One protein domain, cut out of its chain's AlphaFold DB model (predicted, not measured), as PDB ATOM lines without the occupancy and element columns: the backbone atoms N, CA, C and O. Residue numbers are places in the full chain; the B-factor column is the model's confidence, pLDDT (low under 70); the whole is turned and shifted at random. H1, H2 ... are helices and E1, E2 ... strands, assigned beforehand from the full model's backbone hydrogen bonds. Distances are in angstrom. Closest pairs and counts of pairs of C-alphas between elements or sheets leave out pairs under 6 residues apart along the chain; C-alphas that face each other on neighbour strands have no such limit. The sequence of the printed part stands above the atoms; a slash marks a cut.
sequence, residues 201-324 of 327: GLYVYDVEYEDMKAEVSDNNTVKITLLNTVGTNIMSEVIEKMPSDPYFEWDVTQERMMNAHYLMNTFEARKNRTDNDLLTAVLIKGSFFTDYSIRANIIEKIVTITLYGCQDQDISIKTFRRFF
ATOM      1  N   GLY A 201       2.776 -37.507  28.102       75.75
ATOM      2  CA  GLY A 201       3.443 -36.227  27.871       75.75
ATOM      3  C   GLY A 201       3.513 -35.417  29.159       75.75
ATOM      4  O   GLY A 201       2.612 -35.526  29.989       75.75
ATOM      5  N   LEU A 202       4.538 -34.583  29.320       81.81
ATOM      6  CA  LEU A 202       4.592 -33.589  30.395       81.81
ATOM      7  C   LEU A 202       4.707 -32.188  29.794       81.81
ATOM      8  O   LEU A 202       5.737 -31.854  29.209       81.81
ATOM      9  N   TYR A 203       3.662 -31.375  29.956       83.56
ATOM     10  CA  TYR A 203       3.740 -29.935  29.726       83.56
ATOM     11  C   TYR A 203       4.282 -29.245  30.971       83.56
ATOM     12  O   TYR A 203       3.834 -29.514  32.086       83.56
ATOM     13  N   VAL A 204       5.206 -28.315  30.768       84.19
ATOM     14  CA  VAL A 204       5.687 -27.376  31.779       84.19
ATOM     15  C   VAL A 204       5.534 -25.970  31.215       84.19
ATOM     16  O   VAL A 204       6.035 -25.682  30.133       84.19
ATOM     17  N   TYR A 205       4.809 -25.112  31.920       84.69
ATOM     18  CA  TYR A 205       4.421 -23.777  31.467       84.69
ATOM     19  C   TYR A 205       5.244 -22.676  32.150       84.69
ATOM     20  O   TYR A 205       5.703 -22.852  33.279       84.69
ATOM     21  N   ASP A 206       5.367 -21.533  31.466       78.88
ATOM     22  CA  ASP A 206       6.120 -20.333  31.870       78.88
ATOM     23  C   ASP A 206       7.632 -20.578  32.026       78.88
ATOM     24  O   ASP A 206       8.325 -19.996  32.864       78.88
ATOM     25  N   VAL A 207       8.143 -21.471  31.177       75.06
ATOM     26  CA  VAL A 207       9.552 -21.860  31.084       75.06
ATOM     27  C   VAL A 207      10.033 -21.713  29.647       75.06
ATOM     28  O   VAL A 207       9.268 -21.946  28.716       75.06
ATOM     29  N   GLU A 208      11.296 -21.334  29.466       67.75
ATOM     30  CA  GLU A 208      11.926 -21.200  28.152       67.75
ATOM     31  C   GLU A 208      13.010 -22.258  27.934       67.75
ATOM     32  O   GLU A 208      13.497 -22.874  28.880       67.75
ATOM     33  N   TYR A 209      13.340 -22.486  26.664       65.56
ATOM     34  CA  TYR A 209      14.225 -23.554  26.194       65.56
ATOM     35  C   TYR A 209      15.550 -23.009  25.640       65.56
ATOM     36  O   TYR A 209      16.162 -23.641  24.795       65.56
ATOM     37  N   GLU A 210      15.992 -21.813  26.040       58.16
ATOM     38  CA  GLU A 210      17.206 -21.237  25.434       58.16
ATOM     39  C   GLU A 210      18.437 -22.127  25.631       58.16
ATOM     40  O   GLU A 210      19.185 -22.325  24.682       58.16
ATOM     41  N   ASP A 211      18.583 -22.741  26.810       58.66
ATOM     42  CA  ASP A 211      19.619 -23.736  27.076       58.66
ATOM     43  C   ASP A 211      19.036 -24.903  27.879       58.66
ATOM     44  O   ASP A 211      18.560 -24.737  29.011       58.66
ATOM     45  N   MET A 212      19.109 -26.105  27.305       67.69
ATOM     46  CA  MET A 212      18.664 -27.333  27.950       67.69
ATOM     47  C   MET A 212      19.831 -28.291  28.191       67.69
ATOM     48  O   MET A 212      20.644 -28.549  27.306       67.69
ATOM     49  N   LYS A 213      19.862 -28.902  29.378       67.06
ATOM     50  CA  LYS A 213      20.685 -30.088  29.650       67.06
ATOM     51  C   LYS A 213      19.793 -31.245  30.078       67.06
ATOM     52  O   LYS A 213      19.121 -31.135  31.102       67.06
ATOM     53  N   ALA A 214      19.778 -32.325  29.296       68.88
ATOM     54  CA  ALA A 214      19.235 -33.613  29.721       68.88
ATOM     55  C   ALA A 214      20.376 -34.504  30.197       68.88
ATOM     56  O   ALA A 214      21.346 -34.724  29.476       68.88
ATOM     57  N   GLU A 215      20.228 -35.041  31.397       72.44
ATOM     58  CA  GLU A 215      21.123 -36.038  31.962       72.44
ATOM     59  C   GLU A 215      20.285 -37.258  32.332       72.44
ATOM     60  O   GLU A 215      19.304 -37.140  33.066       72.44
ATOM     61  N   VAL A 216      20.664 -38.423  31.813       69.31
ATOM     62  CA  VAL A 216      20.093 -39.706  32.227       69.31
ATOM     63  C   VAL A 216      21.042 -40.301  33.256       69.31
ATOM     64  O   VAL A 216      22.230 -40.458  32.975       69.31
ATOM     65  N   SER A 217      20.548 -40.584  34.456       66.25
ATOM     66  CA  SER A 217      21.331 -41.251  35.496       66.25
ATOM     67  C   SER A 217      21.158 -42.766  35.457       66.25
ATOM     68  O   SER A 217      20.158 -43.276  34.957       66.25
ATOM     69  N   ASP A 218      22.110 -43.480  36.061       65.25
ATOM     70  CA  ASP A 218      22.189 -44.952  36.069       65.25
ATOM     71  C   ASP A 218      20.956 -45.645  36.683       65.25
ATOM     72  O   ASP A 218      20.707 -46.823  36.454       65.25
ATOM     73  N   ASN A 219      20.153 -44.911  37.459       67.06
ATOM     74  CA  ASN A 219      18.878 -45.364  38.017       67.06
ATOM     75  C   ASN A 219      17.668 -45.033  37.115       67.06
ATOM     76  O   ASN A 219      16.542 -44.955  37.610       67.06
ATOM     77  N   ASN A 220      17.897 -44.796  35.821       65.81
ATOM     78  CA  ASN A 220      16.879 -44.483  34.813       65.81
ATOM     79  C   ASN A 220      16.004 -43.274  35.170       65.81
ATOM     80  O   ASN A 220      14.801 -43.226  34.897       65.81
ATOM     81  N   THR A 221      16.622 -42.299  35.833       77.44
ATOM     82  CA  THR A 221      16.020 -40.995  36.094       77.44
ATOM     83  C   THR A 221      16.530 -40.022  35.043       77.44
ATOM     84  O   THR A 221      17.731 -39.953  34.787       77.44
ATOM     85  N   VAL A 222      15.626 -39.256  34.437       77.62
ATOM     86  CA  VAL A 222      16.001 -38.214  33.480       77.62
ATOM     87  C   VAL A 222      15.851 -36.860  34.132       77.62
ATOM     88  O   VAL A 222      14.767 -36.462  34.554       77.62
ATOM     89  N   LYS A 223      16.958 -36.132  34.201       83.75
ATOM     90  CA  LYS A 223      17.019 -34.778  34.717       83.75
ATOM     91  C   LYS A 223      17.135 -33.802  33.556       83.75
ATOM     92  O   LYS A 223      18.153 -33.758  32.877       83.75
ATOM     93  N   ILE A 224      16.101 -32.999  33.358       81.00
ATOM     94  CA  ILE A 224      16.038 -31.929  32.365       81.00
ATOM     95  C   ILE A 224      16.204 -30.607  33.103       81.00
ATOM     96  O   ILE A 224      15.410 -30.265  33.976       81.00
ATOM     97  N   THR A 225      17.245 -29.862  32.765       80.19
ATOM     98  CA  THR A 225      17.497 -28.530  33.312       80.19
ATOM     99  C   THR A 225      17.223 -27.501  32.228       80.19
ATOM    100  O   THR A 225      17.881 -27.535  31.192       80.19
ATOM    101  N   LEU A 226      16.264 -26.614  32.478       76.94
ATOM    102  CA  LEU A 226      15.930 -25.455  31.658       76.94
ATOM    103  C   LEU A 226      16.574 -24.223  32.297       76.94
ATOM    104  O   LEU A 226      16.317 -23.930  33.471       76.94
ATOM    105  N   LEU A 227      17.435 -23.531  31.555       68.50
ATOM    106  CA  LEU A 227      18.054 -22.279  31.993       68.50
ATOM    107  C   LEU A 227      17.271 -21.076  31.448       68.50
ATOM    108  O   LEU A 227      16.476 -21.208  30.520       68.50
ATOM    109  N   ASN A 228      17.491 -19.901  32.041       57.34
ATOM    110  CA  ASN A 228      16.854 -18.633  31.652       57.34
ATOM    111  C   ASN A 228      15.320 -18.648  31.698       57.34
ATOM    112  O   ASN A 228      14.647 -17.940  30.953       57.34
ATOM    113  N   THR A 229      14.744 -19.422  32.611       65.50
ATOM    114  CA  THR A 229      13.291 -19.447  32.783       65.50
ATOM    115  C   THR A 229      12.762 -18.091  33.254       65.50
ATOM    116  O   THR A 229      13.338 -17.431  34.123       65.50
ATOM    117  N   VAL A 230      11.673 -17.644  32.630       61.03
ATOM    118  CA  VAL A 230      11.114 -16.301  32.847       61.03
ATOM    119  C   VAL A 230      10.117 -16.298  34.013       61.03
ATOM    120  O   VAL A 230       9.927 -15.280  34.680       61.03
ATOM    121  N   GLY A 231       9.523 -17.458  34.308       58.75
ATOM    122  CA  GLY A 231       8.520 -17.637  35.347       58.75
ATOM    123  C   GLY A 231       9.059 -17.839  36.758       58.75
ATOM    124  O   GLY A 231       9.907 -18.688  37.019       58.75
ATOM    125  N   THR A 232       8.467 -17.122  37.716       58.72
ATOM    126  CA  THR A 232       8.504 -17.499  39.141       58.72
ATOM    127  C   THR A 232       7.438 -18.538  39.490       58.72
ATOM    128  O   THR A 232       7.504 -19.153  40.552       58.72
ATOM    129  N   ASN A 233       6.439 -18.702  38.617       66.81
ATOM    130  CA  ASN A 233       5.332 -19.634  38.768       66.81
ATOM    131  C   ASN A 233       5.461 -20.692  37.687       66.81
ATOM    132  O   ASN A 233       5.382 -20.371  36.509       66.81
ATOM    133  N   ILE A 234       5.620 -21.943  38.090       74.69
ATOM    134  CA  ILE A 234       5.663 -23.056  37.151       74.69
ATOM    135  C   ILE A 234       4.404 -23.864  37.358       74.69
ATOM    136  O   ILE A 234       4.056 -24.221  38.484       74.69
ATOM    137  N   MET A 235       3.740 -24.155  36.253       80.75
ATOM    138  CA  MET A 235       2.637 -25.091  36.225       80.75
ATOM    139  C   MET A 235       3.030 -26.270  35.351       80.75
ATOM    140  O   MET A 235       3.724 -26.098  34.351       80.75
ATOM    141  N   SER A 236       2.577 -27.460  35.722       82.94
ATOM    142  CA  SER A 236       2.799 -28.661  34.935       82.94
ATOM    143  C   SER A 236       1.535 -29.476  34.779       82.94
ATOM    144  O   SER A 236       0.662 -29.476  35.648       82.94
ATOM    145  N   GLU A 237       1.459 -30.189  33.667       82.50
ATOM    146  CA  GLU A 237       0.315 -31.009  33.304       82.50
ATOM    147  C   GLU A 237       0.797 -32.309  32.658       82.50
ATOM    148  O   GLU A 237       1.575 -32.292  31.704       82.50
ATOM    149  N   VAL A 238       0.311 -33.438  33.178       79.88
ATOM    150  CA  VAL A 238       0.534 -34.760  32.587       79.88
ATOM    151  C   VAL A 238      -0.552 -35.035  31.552       79.88
ATOM    152  O   VAL A 238      -1.737 -34.840  31.816       79.88
ATOM    153  N   ILE A 239      -0.154 -35.529  30.384       75.88
ATOM    154  CA  ILE A 239      -1.047 -35.899  29.289       75.88
ATOM    155  C   ILE A 239      -1.072 -37.420  29.192       75.88
ATOM    156  O   ILE A 239      -0.086 -38.027  28.782       75.88
ATOM    157  N   GLU A 240      -2.203 -38.031  29.546       62.25
ATOM    158  CA  GLU A 240      -2.354 -39.496  29.622       62.25
ATOM    159  C   GLU A 240      -2.410 -40.212  28.273       62.25
ATOM    160  O   GLU A 240      -2.242 -41.426  28.192       62.25
ATOM    161  N   LYS A 241      -2.634 -39.463  27.195       64.06
ATOM    162  CA  LYS A 241      -2.625 -39.999  25.841       64.06
ATOM    163  C   LYS A 241      -1.977 -38.989  24.917       64.06
ATOM    164  O   LYS A 241      -2.605 -38.003  24.534       64.06
ATOM    165  N   MET A 242      -0.723 -39.247  24.565       59.22
ATOM    166  CA  MET A 242      -0.094 -38.572  23.435       59.22
ATOM    167  C   MET A 242      -0.963 -38.791  22.187       59.22
ATOM    168  O   MET A 242      -1.230 -39.948  21.843       59.22
ATOM    169  N   PRO A 243      -1.456 -37.730  21.523       54.38
ATOM    170  CA  PRO A 243      -2.132 -37.898  20.249       54.38
ATOM    171  C   PRO A 243      -1.130 -38.484  19.253       54.38
ATOM    172  O   PRO A 243       0.001 -38.018  19.122       54.38
ATOM    173  N   SER A 244      -1.543 -39.548  18.574       53.69
ATOM    174  CA  SER A 244      -0.718 -40.253  17.592       53.69
ATOM    175  C   SER A 244      -0.481 -39.433  16.320       53.69
ATOM    176  O   SER A 244       0.378 -39.792  15.520       53.69
ATOM    177  N   ASP A 245      -1.263 -38.367  16.119       51.88
ATOM    178  CA  ASP A 245      -1.350 -37.606  14.877       51.88
ATOM    179  C   ASP A 245      -0.922 -36.136  15.085       51.88
ATOM    180  O   ASP A 245      -1.547 -35.431  15.886       51.88
ATOM    181  N   PRO A 246       0.108 -35.648  14.365       45.94
ATOM    182  CA  PRO A 246       0.525 -34.248  14.397       45.94
ATOM    183  C   PRO A 246      -0.553 -33.249  13.934       45.94
ATOM    184  O   PRO A 246      -0.484 -32.091  14.342       45.94
ATOM    185  N   TYR A 247      -1.575 -33.656  13.169       45.56
ATOM    186  CA  TYR A 247      -2.718 -32.790  12.833       45.56
ATOM    187  C   TYR A 247      -3.621 -32.507  14.042       45.56
ATOM    188  O   TYR A 247      -4.203 -31.432  14.142       45.56
ATOM    189  N   PHE A 248      -3.687 -33.433  15.002       55.94
ATOM    190  CA  PHE A 248      -4.380 -33.233  16.278       55.94
ATOM    191  C   PHE A 248      -3.496 -32.560  17.336       55.94
ATOM    192  O   PHE A 248      -4.006 -32.135  18.375       55.94
ATOM    193  N   GLU A 249      -2.179 -32.462  17.105       63.78
ATOM    194  CA  GLU A 249      -1.265 -31.830  18.057       63.78
ATOM    195  C   GLU A 249      -1.541 -30.331  18.164       63.78
ATOM    196  O   GLU A 249      -1.542 -29.824  19.280       63.78
ATOM    197  N   TRP A 250      -1.792 -29.610  17.067       69.31
ATOM    198  CA  TRP A 250      -1.754 -28.147  17.127       69.31
ATOM    199  C   TRP A 250      -2.981 -27.516  17.779       69.31
ATOM    200  O   TRP A 250      -2.812 -26.800  18.761       69.31
ATOM    201  N   ASP A 251      -4.197 -27.823  17.328       71.19
ATOM    202  CA  ASP A 251      -5.415 -27.193  17.864       71.19
ATOM    203  C   ASP A 251      -5.643 -27.541  19.344       71.19
ATOM    204  O   ASP A 251      -5.960 -26.678  20.163       71.19
ATOM    205  N   VAL A 252      -5.383 -28.794  19.728       76.25
ATOM    206  CA  VAL A 252      -5.496 -29.241  21.124       76.25
ATOM    207  C   VAL A 252      -4.391 -28.635  21.989       76.25
ATOM    208  O   VAL A 252      -4.642 -28.234  23.126       76.25
ATOM    209  N   THR A 253      -3.158 -28.543  21.480       76.31
ATOM    210  CA  THR A 253      -2.067 -27.861  22.199       76.31
ATOM    211  C   THR A 253      -2.371 -26.380  22.353       76.31
ATOM    212  O   THR A 253      -2.156 -25.819  23.423       76.31
ATOM    213  N   GLN A 254      -2.937 -25.757  21.324       74.88
ATOM    214  CA  GLN A 254      -3.383 -24.378  21.359       74.88
ATOM    215  C   GLN A 254      -4.435 -24.148  22.443       74.88
ATOM    216  O   GLN A 254      -4.251 -23.250  23.261       74.88
ATOM    217  N   GLU A 255      -5.495 -24.955  22.483       81.38
ATOM    218  CA  GLU A 255      -6.541 -24.869  23.505       81.38
ATOM    219  C   GLU A 255      -5.965 -25.065  24.917       81.38
ATOM    220  O   GLU A 255      -6.242 -24.282  25.827       81.38
ATOM    221  N   ARG A 256      -5.080 -26.056  25.100       82.88
ATOM    222  CA  ARG A 256      -4.377 -26.283  26.374       82.88
ATOM    223  C   ARG A 256      -3.544 -25.079  26.787       82.88
ATOM    224  O   ARG A 256      -3.631 -24.649  27.933       82.88
ATOM    225  N   MET A 257      -2.796 -24.488  25.857       80.62
ATOM    226  CA  MET A 257      -2.028 -23.273  26.112       80.62
ATOM    227  C   MET A 257      -2.932 -22.083  26.454       80.62
ATOM    228  O   MET A 257      -2.582 -21.320  27.347       80.62
ATOM    229  N   MET A 258      -4.100 -21.929  25.817       83.00
ATOM    230  CA  MET A 258      -5.091 -20.897  26.172       83.00
ATOM    231  C   MET A 258      -5.590 -21.071  27.610       83.00
ATOM    232  O   MET A 258      -5.564 -20.125  28.401       83.00
ATOM    233  N   ASN A 259      -5.990 -22.289  27.966       83.81
ATOM    234  CA  ASN A 259      -6.500 -22.608  29.295       83.81
ATOM    235  C   ASN A 259      -5.420 -22.430  30.366       83.81
ATOM    236  O   ASN A 259      -5.660 -21.815  31.409       83.81
ATOM    237  N   ALA A 260      -4.205 -22.906  30.083       84.00
ATOM    238  CA  ALA A 260      -3.061 -22.736  30.959       84.00
ATOM    239  C   ALA A 260      -2.715 -21.256  31.140       84.00
ATOM    240  O   ALA A 260      -2.477 -20.815  32.262       84.00
ATOM    241  N   HIS A 261      -2.758 -20.471  30.064       83.81
ATOM    242  CA  HIS A 261      -2.506 -19.038  30.112       83.81
ATOM    243  C   HIS A 261      -3.487 -18.309  31.027       83.81
ATOM    244  O   HIS A 261      -3.069 -17.558  31.912       83.81
ATOM    245  N   TYR A 262      -4.784 -18.564  30.835       84.06
ATOM    246  CA  TYR A 262      -5.849 -17.983  31.643       84.06
ATOM    247  C   TYR A 262      -5.659 -18.318  33.123       84.06
ATOM    248  O   TYR A 262      -5.648 -17.421  33.968       84.06
ATOM    249  N   LEU A 263      -5.421 -19.597  33.432       85.06
ATOM    250  CA  LEU A 263      -5.187 -20.052  34.797       85.06
ATOM    251  C   LEU A 263      -3.938 -19.404  35.396       85.06
ATOM    252  O   LEU A 263      -3.978 -18.900  36.518       85.06
ATOM    253  N   MET A 264      -2.837 -19.348  34.648       79.44
ATOM    254  CA  MET A 264      -1.594 -18.765  35.138       79.44
ATOM    255  C   MET A 264      -1.697 -17.251  35.363       79.44
ATOM    256  O   MET A 264      -1.059 -16.718  36.270       79.44
ATOM    257  N   ASN A 265      -2.543 -16.556  34.601       79.25
ATOM    258  CA  ASN A 265      -2.834 -15.136  34.804       79.25
ATOM    259  C   ASN A 265      -3.764 -14.863  35.993       79.25
ATOM    260  O   ASN A 265      -3.959 -13.704  36.358       79.25
ATOM    261  N   THR A 266      -4.282 -15.891  36.670       82.00
ATOM    262  CA  THR A 266      -4.928 -15.705  37.978       82.00
ATOM    263  C   THR A 266      -3.910 -15.448  39.093       82.00
ATOM    264  O   THR A 266      -4.233 -14.722  40.039       82.00
ATOM    265  N   PHE A 267      -2.672 -15.943  38.962       77.19
ATOM    266  CA  PHE A 267      -1.610 -15.731  39.946       77.19
ATOM    267  C   PHE A 267      -1.071 -14.297  39.885       77.19
ATOM    268  O   PHE A 267      -0.605 -13.828  38.846       77.19
ATOM    269  N   GLU A 268      -1.074 -13.605  41.026       74.06
ATOM    270  CA  GLU A 268      -0.667 -12.194  41.125       74.06
ATOM    271  C   GLU A 268       0.748 -11.929  40.605       74.06
ATOM    272  O   GLU A 268       0.977 -10.942  39.909       74.06
ATOM    273  N   ALA A 269       1.685 -12.844  40.872       69.69
ATOM    274  CA  ALA A 269       3.066 -12.709  40.417       69.69
ATOM    275  C   ALA A 269       3.206 -12.707  38.881       69.69
ATOM    276  O   ALA A 269       4.175 -12.156  38.369       69.69
ATOM    277  N   ARG A 270       2.236 -13.264  38.139       74.50
ATOM    278  CA  ARG A 270       2.231 -13.225  36.669       74.50
ATOM    279  C   ARG A 270       1.483 -12.015  36.112       74.50
ATOM    280  O   ARG A 270       1.923 -11.451  35.119       74.50
ATOM    281  N   LYS A 271       0.422 -11.551  36.782       73.12
ATOM    282  CA  LYS A 271      -0.372 -10.378  36.353       73.12
ATOM    283  C   LYS A 271       0.472  -9.123  36.131       73.12
ATOM    284  O   LYS A 271       0.215  -8.379  35.191       73.12
ATOM    285  N   ASN A 272       1.469  -8.912  36.989       70.88
ATOM    286  CA  ASN A 272       2.300  -7.706  37.000       70.88
ATOM    287  C   ASN A 272       3.537  -7.793  36.090       70.88
ATOM    288  O   ASN A 272       4.365  -6.882  36.102       70.88
ATOM    289  N   ARG A 273       3.700  -8.886  35.339       74.56
ATOM    290  CA  ARG A 273       4.819  -9.037  34.412       74.56
ATOM    291  C   ARG A 273       4.589  -8.250  33.129       74.56
ATOM    292  O   ARG A 273       3.464  -8.106  32.665       74.56
ATOM    293  N   THR A 274       5.685  -7.776  32.546       76.00
ATOM    294  CA  THR A 274       5.690  -7.066  31.259       76.00
ATOM    295  C   THR A 274       5.344  -7.971  30.080       76.00
ATOM    296  O   THR A 274       4.916  -7.483  29.045       76.00
ATOM    297  N   ASP A 275       5.536  -9.278  30.237       75.44
ATOM    298  CA  ASP A 275       5.271 -10.329  29.257       75.44
ATOM    299  C   ASP A 275       4.080 -11.214  29.672       75.44
ATOM    300  O   ASP A 275       4.007 -12.382  29.308       75.44
ATOM    301  N   ASN A 276       3.130 -10.674  30.444       78.06
ATOM    302  CA  ASN A 276       1.937 -11.404  30.901       78.06
ATOM    303  C   ASN A 276       1.007 -11.882  29.765       78.06
ATOM    304  O   ASN A 276       0.142 -12.725  30.005       78.06
ATOM    305  N   ASP A 277       1.205 -11.355  28.559       80.44
ATOM    306  CA  ASP A 277       0.536 -11.740  27.321       80.44
ATOM    307  C   ASP A 277       1.275 -12.870  26.576       80.44
ATOM    308  O   ASP A 277       0.761 -13.397  25.594       80.44
ATOM    309  N   LEU A 278       2.475 -13.269  27.007       82.44
ATOM    310  CA  LEU A 278       3.238 -14.372  26.422       82.44
ATOM    311  C   LEU A 278       3.180 -15.600  27.337       82.44
ATOM    312  O   LEU A 278       3.537 -15.549  28.515       82.44
ATOM    313  N   LEU A 279       2.773 -16.743  26.779       83.44
ATOM    314  CA  LEU A 279       2.984 -18.052  27.392       83.44
ATOM    315  C   LEU A 279       4.039 -18.833  26.620       83.44
ATOM    316  O   LEU A 279       3.852 -19.110  25.433       83.44
ATOM    317  N   THR A 280       5.073 -19.281  27.323       82.00
ATOM    318  CA  THR A 280       5.972 -20.325  26.825       82.00
ATOM    319  C   THR A 280       5.670 -21.641  27.533       82.00
ATOM    320  O   THR A 280       5.365 -21.654  28.725       82.00
ATOM    321  N   ALA A 281       5.715 -22.747  26.802       82.19
ATOM    322  CA  ALA A 281       5.555 -24.090  27.330       82.19
ATOM    323  C   ALA A 281       6.615 -25.024  26.743       82.19
ATOM    324  O   ALA A 281       6.964 -24.916  25.570       82.19
ATOM    325  N   VAL A 282       7.078 -25.976  27.542       82.56
ATOM    326  CA  VAL A 282       7.928 -27.086  27.114       82.56
ATOM    327  C   VAL A 282       7.125 -28.375  27.252       82.56
ATOM    328  O   VAL A 282       6.565 -28.649  28.311       82.56
ATOM    329  N   LEU A 283       7.056 -29.156  26.180       82.44
ATOM    330  CA  LEU A 283       6.477 -30.491  26.139       82.44
ATOM    331  C   LEU A 283       7.587 -31.524  26.101       82.44
ATOM    332  O   LEU A 283       8.388 -31.540  25.169       82.44
ATOM    333  N   ILE A 284       7.565 -32.437  27.057       80.88
ATOM    334  CA  ILE A 284       8.407 -33.625  27.055       80.88
ATOM    335  C   ILE A 284       7.560 -34.792  26.533       80.88
ATOM    336  O   ILE A 284       6.558 -35.166  27.149       80.88
ATOM    337  N   LYS A 285       7.916 -35.302  25.350       73.69
ATOM    338  CA  LYS A 285       7.210 -36.319  24.564       73.69
ATOM    339  C   LYS A 285       7.904 -37.676  24.639       73.69
ATOM    340  O   LYS A 285       9.127 -37.761  24.574       73.69
ATOM    341  N   GLY A 286       7.083 -38.727  24.662       59.97
ATOM    342  CA  GLY A 286       7.532 -40.112  24.507       59.97
ATOM    343  C   GLY A 286       7.902 -40.802  25.814       59.97
ATOM    344  O   GLY A 286       8.435 -41.904  25.775       59.97
ATOM    345  N   SER A 287       7.607 -40.186  26.962       58.12
ATOM    346  CA  SER A 287       8.072 -40.698  28.243       58.12
ATOM    347  C   SER A 287       6.997 -41.519  28.952       58.12
ATOM    348  O   SER A 287       5.955 -40.995  29.347       58.12
ATOM    349  N   PHE A 288       7.261 -42.802  29.176       70.88
ATOM    350  CA  PHE A 288       6.603 -43.519  30.260       70.88
ATOM    351  C   PHE A 288       7.409 -43.205  31.516       70.88
ATOM    352  O   PHE A 288       8.556 -43.622  31.640       70.88
ATOM    353  N   PHE A 289       6.836 -42.413  32.415       75.50
ATOM    354  CA  PHE A 289       7.430 -42.120  33.714       75.50
ATOM    355  C   PHE A 289       6.471 -42.563  34.811       75.50
ATOM    356  O   PHE A 289       5.250 -42.481  34.666       75.50
ATOM    357  N   THR A 290       7.025 -43.060  35.910       74.94
ATOM    358  CA  THR A 290       6.245 -43.464  37.085       74.94
ATOM    359  C   THR A 290       5.899 -42.272  37.965       74.94
ATOM    360  O   THR A 290       4.870 -42.285  38.638       74.94
ATOM    361  N   ASP A 291       6.744 -41.243  37.946       77.56
ATOM    362  CA  ASP A 291       6.553 -40.001  38.682       77.56
ATOM    363  C   ASP A 291       7.404 -38.878  38.066       77.56
ATOM    364  O   ASP A 291       8.309 -39.126  37.261       77.56
ATOM    365  N   TYR A 292       7.145 -37.638  38.469       86.12
ATOM    366  CA  TYR A 292       7.965 -36.490  38.115       86.12
ATOM    367  C   TYR A 292       8.078 -35.496  39.273       86.12
ATOM    368  O   TYR A 292       7.178 -35.333  40.091       86.12
ATOM    369  N   SER A 293       9.193 -34.771  39.326       85.56
ATOM    370  CA  SER A 293       9.339 -33.619  40.213       85.56
ATOM    371  C   SER A 293       9.862 -32.408  39.460       85.56
ATOM    372  O   SER A 293      10.654 -32.527  38.526       85.56
ATOM    373  N   ILE A 294       9.404 -31.228  39.870       86.44
ATOM    374  CA  ILE A 294       9.825 -29.952  39.297       86.44
ATOM    375  C   ILE A 294      10.358 -29.084  40.425       86.44
ATOM    376  O   ILE A 294       9.711 -28.909  41.458       86.44
ATOM    377  N   ARG A 295      11.559 -28.546  40.231       84.06
ATOM    378  CA  ARG A 295      12.204 -27.620  41.157       84.06
ATOM    379  C   ARG A 295      12.551 -26.339  40.424       84.06
ATOM    380  O   ARG A 295      13.268 -26.373  39.429       84.06
ATOM    381  N   ALA A 296      12.062 -25.225  40.950       80.19
ATOM    382  CA  ALA A 296      12.379 -23.892  40.467       80.19
ATOM    383  C   ALA A 296      13.432 -23.252  41.373       80.19
ATOM    384  O   ALA A 296      13.229 -23.165  42.585       80.19
ATOM    385  N   ASN A 297      14.517 -22.753  40.791       81.00
ATOM    386  CA  ASN A 297      15.367 -21.756  41.423       81.00
ATOM    387  C   ASN A 297      15.090 -20.399  40.776       81.00
ATOM    388  O   ASN A 297      15.607 -20.092  39.705       81.00
ATOM    389  N   ILE A 298      14.281 -19.585  41.452       73.44
ATOM    390  CA  ILE A 298      13.854 -18.269  40.961       73.44
ATOM    391  C   ILE A 298      15.038 -17.298  40.828       73.44
ATOM    392  O   ILE A 298      15.057 -16.475  39.919       73.44
ATOM    393  N   ILE A 299      16.029 -17.389  41.721       75.94
ATOM    394  CA  ILE A 299      17.184 -16.477  41.731       75.94
ATOM    395  C   ILE A 299      18.084 -16.764  40.529       75.94
ATOM    396  O   ILE A 299      18.500 -15.847  39.828       75.94
ATOM    397  N   GLU A 300      18.361 -18.044  40.287       77.25
ATOM    398  CA  GLU A 300      19.211 -18.488  39.177       77.25
ATOM    399  C   GLU A 300      18.439 -18.613  37.858       77.25
ATOM    400  O   GLU A 300      19.049 -18.838  36.818       77.25
ATOM    401  N   LYS A 301      17.108 -18.455  37.891       76.38
ATOM    402  CA  LYS A 301      16.201 -18.670  36.754       76.38
ATOM    403  C   LYS A 301      16.325 -20.069  36.148       76.38
ATOM    404  O   LYS A 301      16.217 -20.248  34.935       76.38
ATOM    405  N   ILE A 302      16.531 -21.072  36.997       81.31
ATOM    406  CA  ILE A 302      16.704 -22.466  36.584       81.31
ATOM    407  C   ILE A 302      15.471 -23.271  36.961       81.31
ATOM    408  O   ILE A 302      15.002 -23.210  38.098       81.31
ATOM    409  N   VAL A 303      15.003 -24.103  36.036       83.44
ATOM    410  CA  VAL A 303      13.985 -25.115  36.309       83.44
ATOM    411  C   VAL A 303      14.567 -26.485  36.058       83.44
ATOM    412  O   VAL A 303      15.038 -26.791  34.972       83.44
ATOM    413  N   THR A 304      14.542 -27.325  37.084       86.50
ATOM    414  CA  THR A 304      14.947 -28.722  36.986       86.50
ATOM    415  C   THR A 304      13.709 -29.600  37.026       86.50
ATOM    416  O   THR A 304      12.993 -29.619  38.027       86.50
ATOM    417  N   ILE A 305      13.485 -30.345  35.955       86.81
ATOM    418  CA  ILE A 305      12.463 -31.378  35.834       86.81
ATOM    419  C   ILE A 305      13.175 -32.715  35.999       86.81
ATOM    420  O   ILE A 305      14.203 -32.964  35.378       86.81
ATOM    421  N   THR A 306      12.672 -33.566  36.879       87.31
ATOM    422  CA  THR A 306      13.202 -34.910  37.112       87.31
ATOM    423  C   THR A 306      12.094 -35.906  36.826       87.31
ATOM    424  O   THR A 306      11.061 -35.854  37.487       87.31
ATOM    425  N   LEU A 307      12.300 -36.776  35.845       84.69
ATOM    426  CA  LEU A 307      11.389 -37.851  35.469       84.69
ATOM    427  C   LEU A 307      11.919 -39.170  36.025       84.69
ATOM    428  O   LEU A 307      13.095 -39.487  35.833       84.69
ATOM    429  N   TYR A 308      11.068 -39.923  36.712       83.31
ATOM    430  CA  TYR A 308      11.432 -41.192  37.336       83.31
ATOM    431  C   TYR A 308      10.900 -42.375  36.524       83.31
ATOM    432  O   TYR A 308       9.790 -42.323  35.997       83.31
ATOM    433  N   GLY A 309      11.673 -43.464  36.462       75.94
ATOM    434  CA  GLY A 309      11.250 -44.697  35.790       75.94
ATOM    435  C   GLY A 309      11.236 -44.600  34.263       75.94
ATOM    436  O   GLY A 309      10.422 -45.255  33.626       75.94
ATOM    437  N   CYS A 310      12.121 -43.793  33.677       75.00
ATOM    438  CA  CYS A 310      12.254 -43.627  32.227       75.00
ATOM    439  C   CYS A 310      13.244 -44.642  31.637       75.00
ATOM    440  O   CYS A 310      14.189 -44.256  30.951       75.00
ATOM    441  N   GLN A 311      13.078 -45.929  31.962       67.50
ATOM    442  CA  GLN A 311      13.945 -46.985  31.426       67.50
ATOM    443  C   GLN A 311      13.858 -47.020  29.893       67.50
ATOM    444  O   GLN A 311      12.750 -47.034  29.359       67.50
ATOM    445  N   ASP A 312      15.019 -47.015  29.229       63.72
ATOM    446  CA  ASP A 312      15.188 -47.272  27.790       63.72
ATOM    447  C   ASP A 312      14.298 -46.418  26.863       63.72
ATOM    448  O   ASP A 312      13.651 -46.921  25.947       63.72
ATOM    449  N   GLN A 313      14.248 -45.100  27.104       67.06
ATOM    450  CA  GLN A 313      13.398 -44.176  26.344       67.06
ATOM    451  C   GLN A 313      14.160 -43.091  25.591       67.06
ATOM    452  O   GLN A 313      14.973 -42.359  26.161       67.06
ATOM    453  N   ASP A 314      13.757 -42.900  24.334       66.31
ATOM    454  CA  ASP A 314      14.061 -41.704  23.557       66.31
ATOM    455  C   ASP A 314      13.082 -40.587  23.930       66.31
ATOM    456  O   ASP A 314      11.901 -40.595  23.574       66.31
ATOM    457  N   ILE A 315      13.587 -39.602  24.666       72.94
ATOM    458  CA  ILE A 315      12.802 -38.447  25.091       72.94
ATOM    459  C   ILE A 315      12.937 -37.338  24.054       72.94
ATOM    460  O   ILE A 315      14.030 -36.843  23.784       72.94
ATOM    461  N   SER A 316      11.804 -36.908  23.503       74.81
ATOM    462  CA  SER A 316      11.730 -35.751  22.613       74.81
ATOM    463  C   SER A 316      11.210 -34.548  23.381       74.81
ATOM    464  O   SER A 316      10.286 -34.672  24.177       74.81
ATOM    465  N   ILE A 317      11.783 -33.369  23.157       77.81
ATOM    466  CA  ILE A 317      11.339 -32.146  23.825       77.81
ATOM    467  C   ILE A 317      10.988 -31.111  22.769       77.81
ATOM    468  O   ILE A 317      11.749 -30.885  21.831       77.81
ATOM    469  N   LYS A 318       9.807 -30.511  22.909       77.94
ATOM    470  CA  LYS A 318       9.296 -29.458  22.031       77.94
ATOM    471  C   LYS A 318       8.971 -28.220  22.851       77.94
ATOM    472  O   LYS A 318       8.465 -28.333  23.963       77.94
ATOM    473  N   THR A 319       9.192 -27.050  22.271       78.19
ATOM    474  CA  THR A 319       8.878 -25.768  22.907       78.19
ATOM    475  C   THR A 319       7.805 -25.056  22.109       78.19
ATOM    476  O   THR A 319       7.845 -25.029  20.881       78.19
ATOM    477  N   PHE A 320       6.856 -24.462  22.817       79.25
ATOM    478  CA  PHE A 320       5.736 -23.733  22.252       79.25
ATOM    479  C   PHE A 320       5.689 -22.335  22.851       79.25
ATOM    480  O   PHE A 320       5.818 -22.170  24.062       79.25
ATOM    481  N   ARG A 321       5.487 -21.325  22.008       81.00
ATOM    482  CA  ARG A 321       5.305 -19.929  22.416       81.00
ATOM    483  C   ARG A 321       3.987 -19.424  21.856       81.00
ATOM    484  O   ARG A 321       3.673 -19.679  20.694       81.00
ATOM    485  N   ARG A 322       3.217 -18.709  22.674       78.00
ATOM    486  CA  ARG A 322       1.959 -18.092  22.253       78.00
ATOM    487  C   ARG A 322       1.827 -16.691  22.824       78.00
ATOM    488  O   ARG A 322       1.853 -16.519  24.039       78.00
ATOM    489  N   PHE A 323       1.624 -15.724  21.935       79.62
ATOM    490  CA  PHE A 323       1.250 -14.360  22.288       79.62
ATOM    491  C   PHE A 323      -0.272 -14.225  22.316       79.62
ATOM    492  O   PHE A 323      -0.969 -14.685  21.412       79.62
ATOM    493  N   PHE A 324      -0.776 -13.565  23.346       69.50
ATOM    494  CA  PHE A 324      -2.169 -13.210  23.529       69.50
ATOM    495  C   PHE A 324      -2.270 -11.705  23.351       69.50
ATOM    496  O   PHE A 324      -2.129 -10.941  24.300       69.50
TER     497      PHE A 324
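Overview. This is residues 201 to 324 of the 327 residues of an uncharacterized protein of Strongyloides ratti (UniProt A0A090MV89). Two twisted sheets of four strands stand face to face as a sandwich, and the long helix H1 crosses the outer face of one of them, slantwise to its strands; the start of H1, with residues 244 to 251, sticks out free, and short H2 sits beyond the other end of H1. The sheets are E4, E1, E5, E8 and E2, E3, E7, E6, in these orders and all antiparallel. The printed part has 124 residues, with E1 E2 E3 E4 H1 H2 E5 E6 E7 E8 along the chain, of mixed class, helices and strands. It is compact, with a radius of gyration of the C-alphas of 14.4 A and spans of 42 by 37 by 22 A.

Arrangement. Begin at E1, residues 201 to 205, an inner strand between edge strand E4, residues 235 to 239, and E5, residues 278 to 287. Look at N 203 and O 237, 2.9 A, and N 204 and O 282, 2.8 A. E5 also pairs with E8, residues 316 to 323, at N 281 and O 320, 2.8 A. In the other sheet, E2, residues 212 to 217, and E3, residues 221 to 226, form a hairpin, with N 215 and O 223 at 2.9 A. E6, residues 291 to 297, and E7, residues 302 to 308, form another hairpin, with N 295 and O 304 at 2.8 A; E3 and E7 are antiparallel neighbours, with N 224 and O 305 within hydrogen-bond range at 2.8 A. Where the sheets face each other they are 10.8 A centre to centre, their strands at 23 degrees. H1, residues 246 to 264, is on the sheet of E1, making two layers, a helix on one face of a sheet, at a height over the sheet of 8.6 A. It lies over E5, at 51 degrees on the local plane, and only just over E8, with 3 C-alphas falling on it; the closest C-alphas of H1 and E5 are His 261 and Leu 279, 6.2 A. H2, residues 268 to 271, is on neither sheet. E4, H1 H2, E5 form a split strand-helix-strand unit, two strands running the same way with E1 between them, its crossover right-handed. H1 has 12 of 15 O i to N i+4 pairs within hydrogen-bond range; H2 is too short for one.

Along the chain. Find C-alpha 201 at (3.443, -36.227, 27.871), where E1 begins. H1 runs 26.0 A from C-alpha 246 at (0.525, -34.248, 14.397). E5 spans 26.8 A, and E8 runs 23.8 A to C-alpha 323 at (1.250, -14.360, 22.288).

Size, cuts and confidence. The C-alphas of Asn 272 and Asp 312 are farthest apart, 42.6 A. The printed part has no cut and no long link. Mean pLDDT of the printed part is 74.2, and 38 residues are under 70, among them 240 to 250.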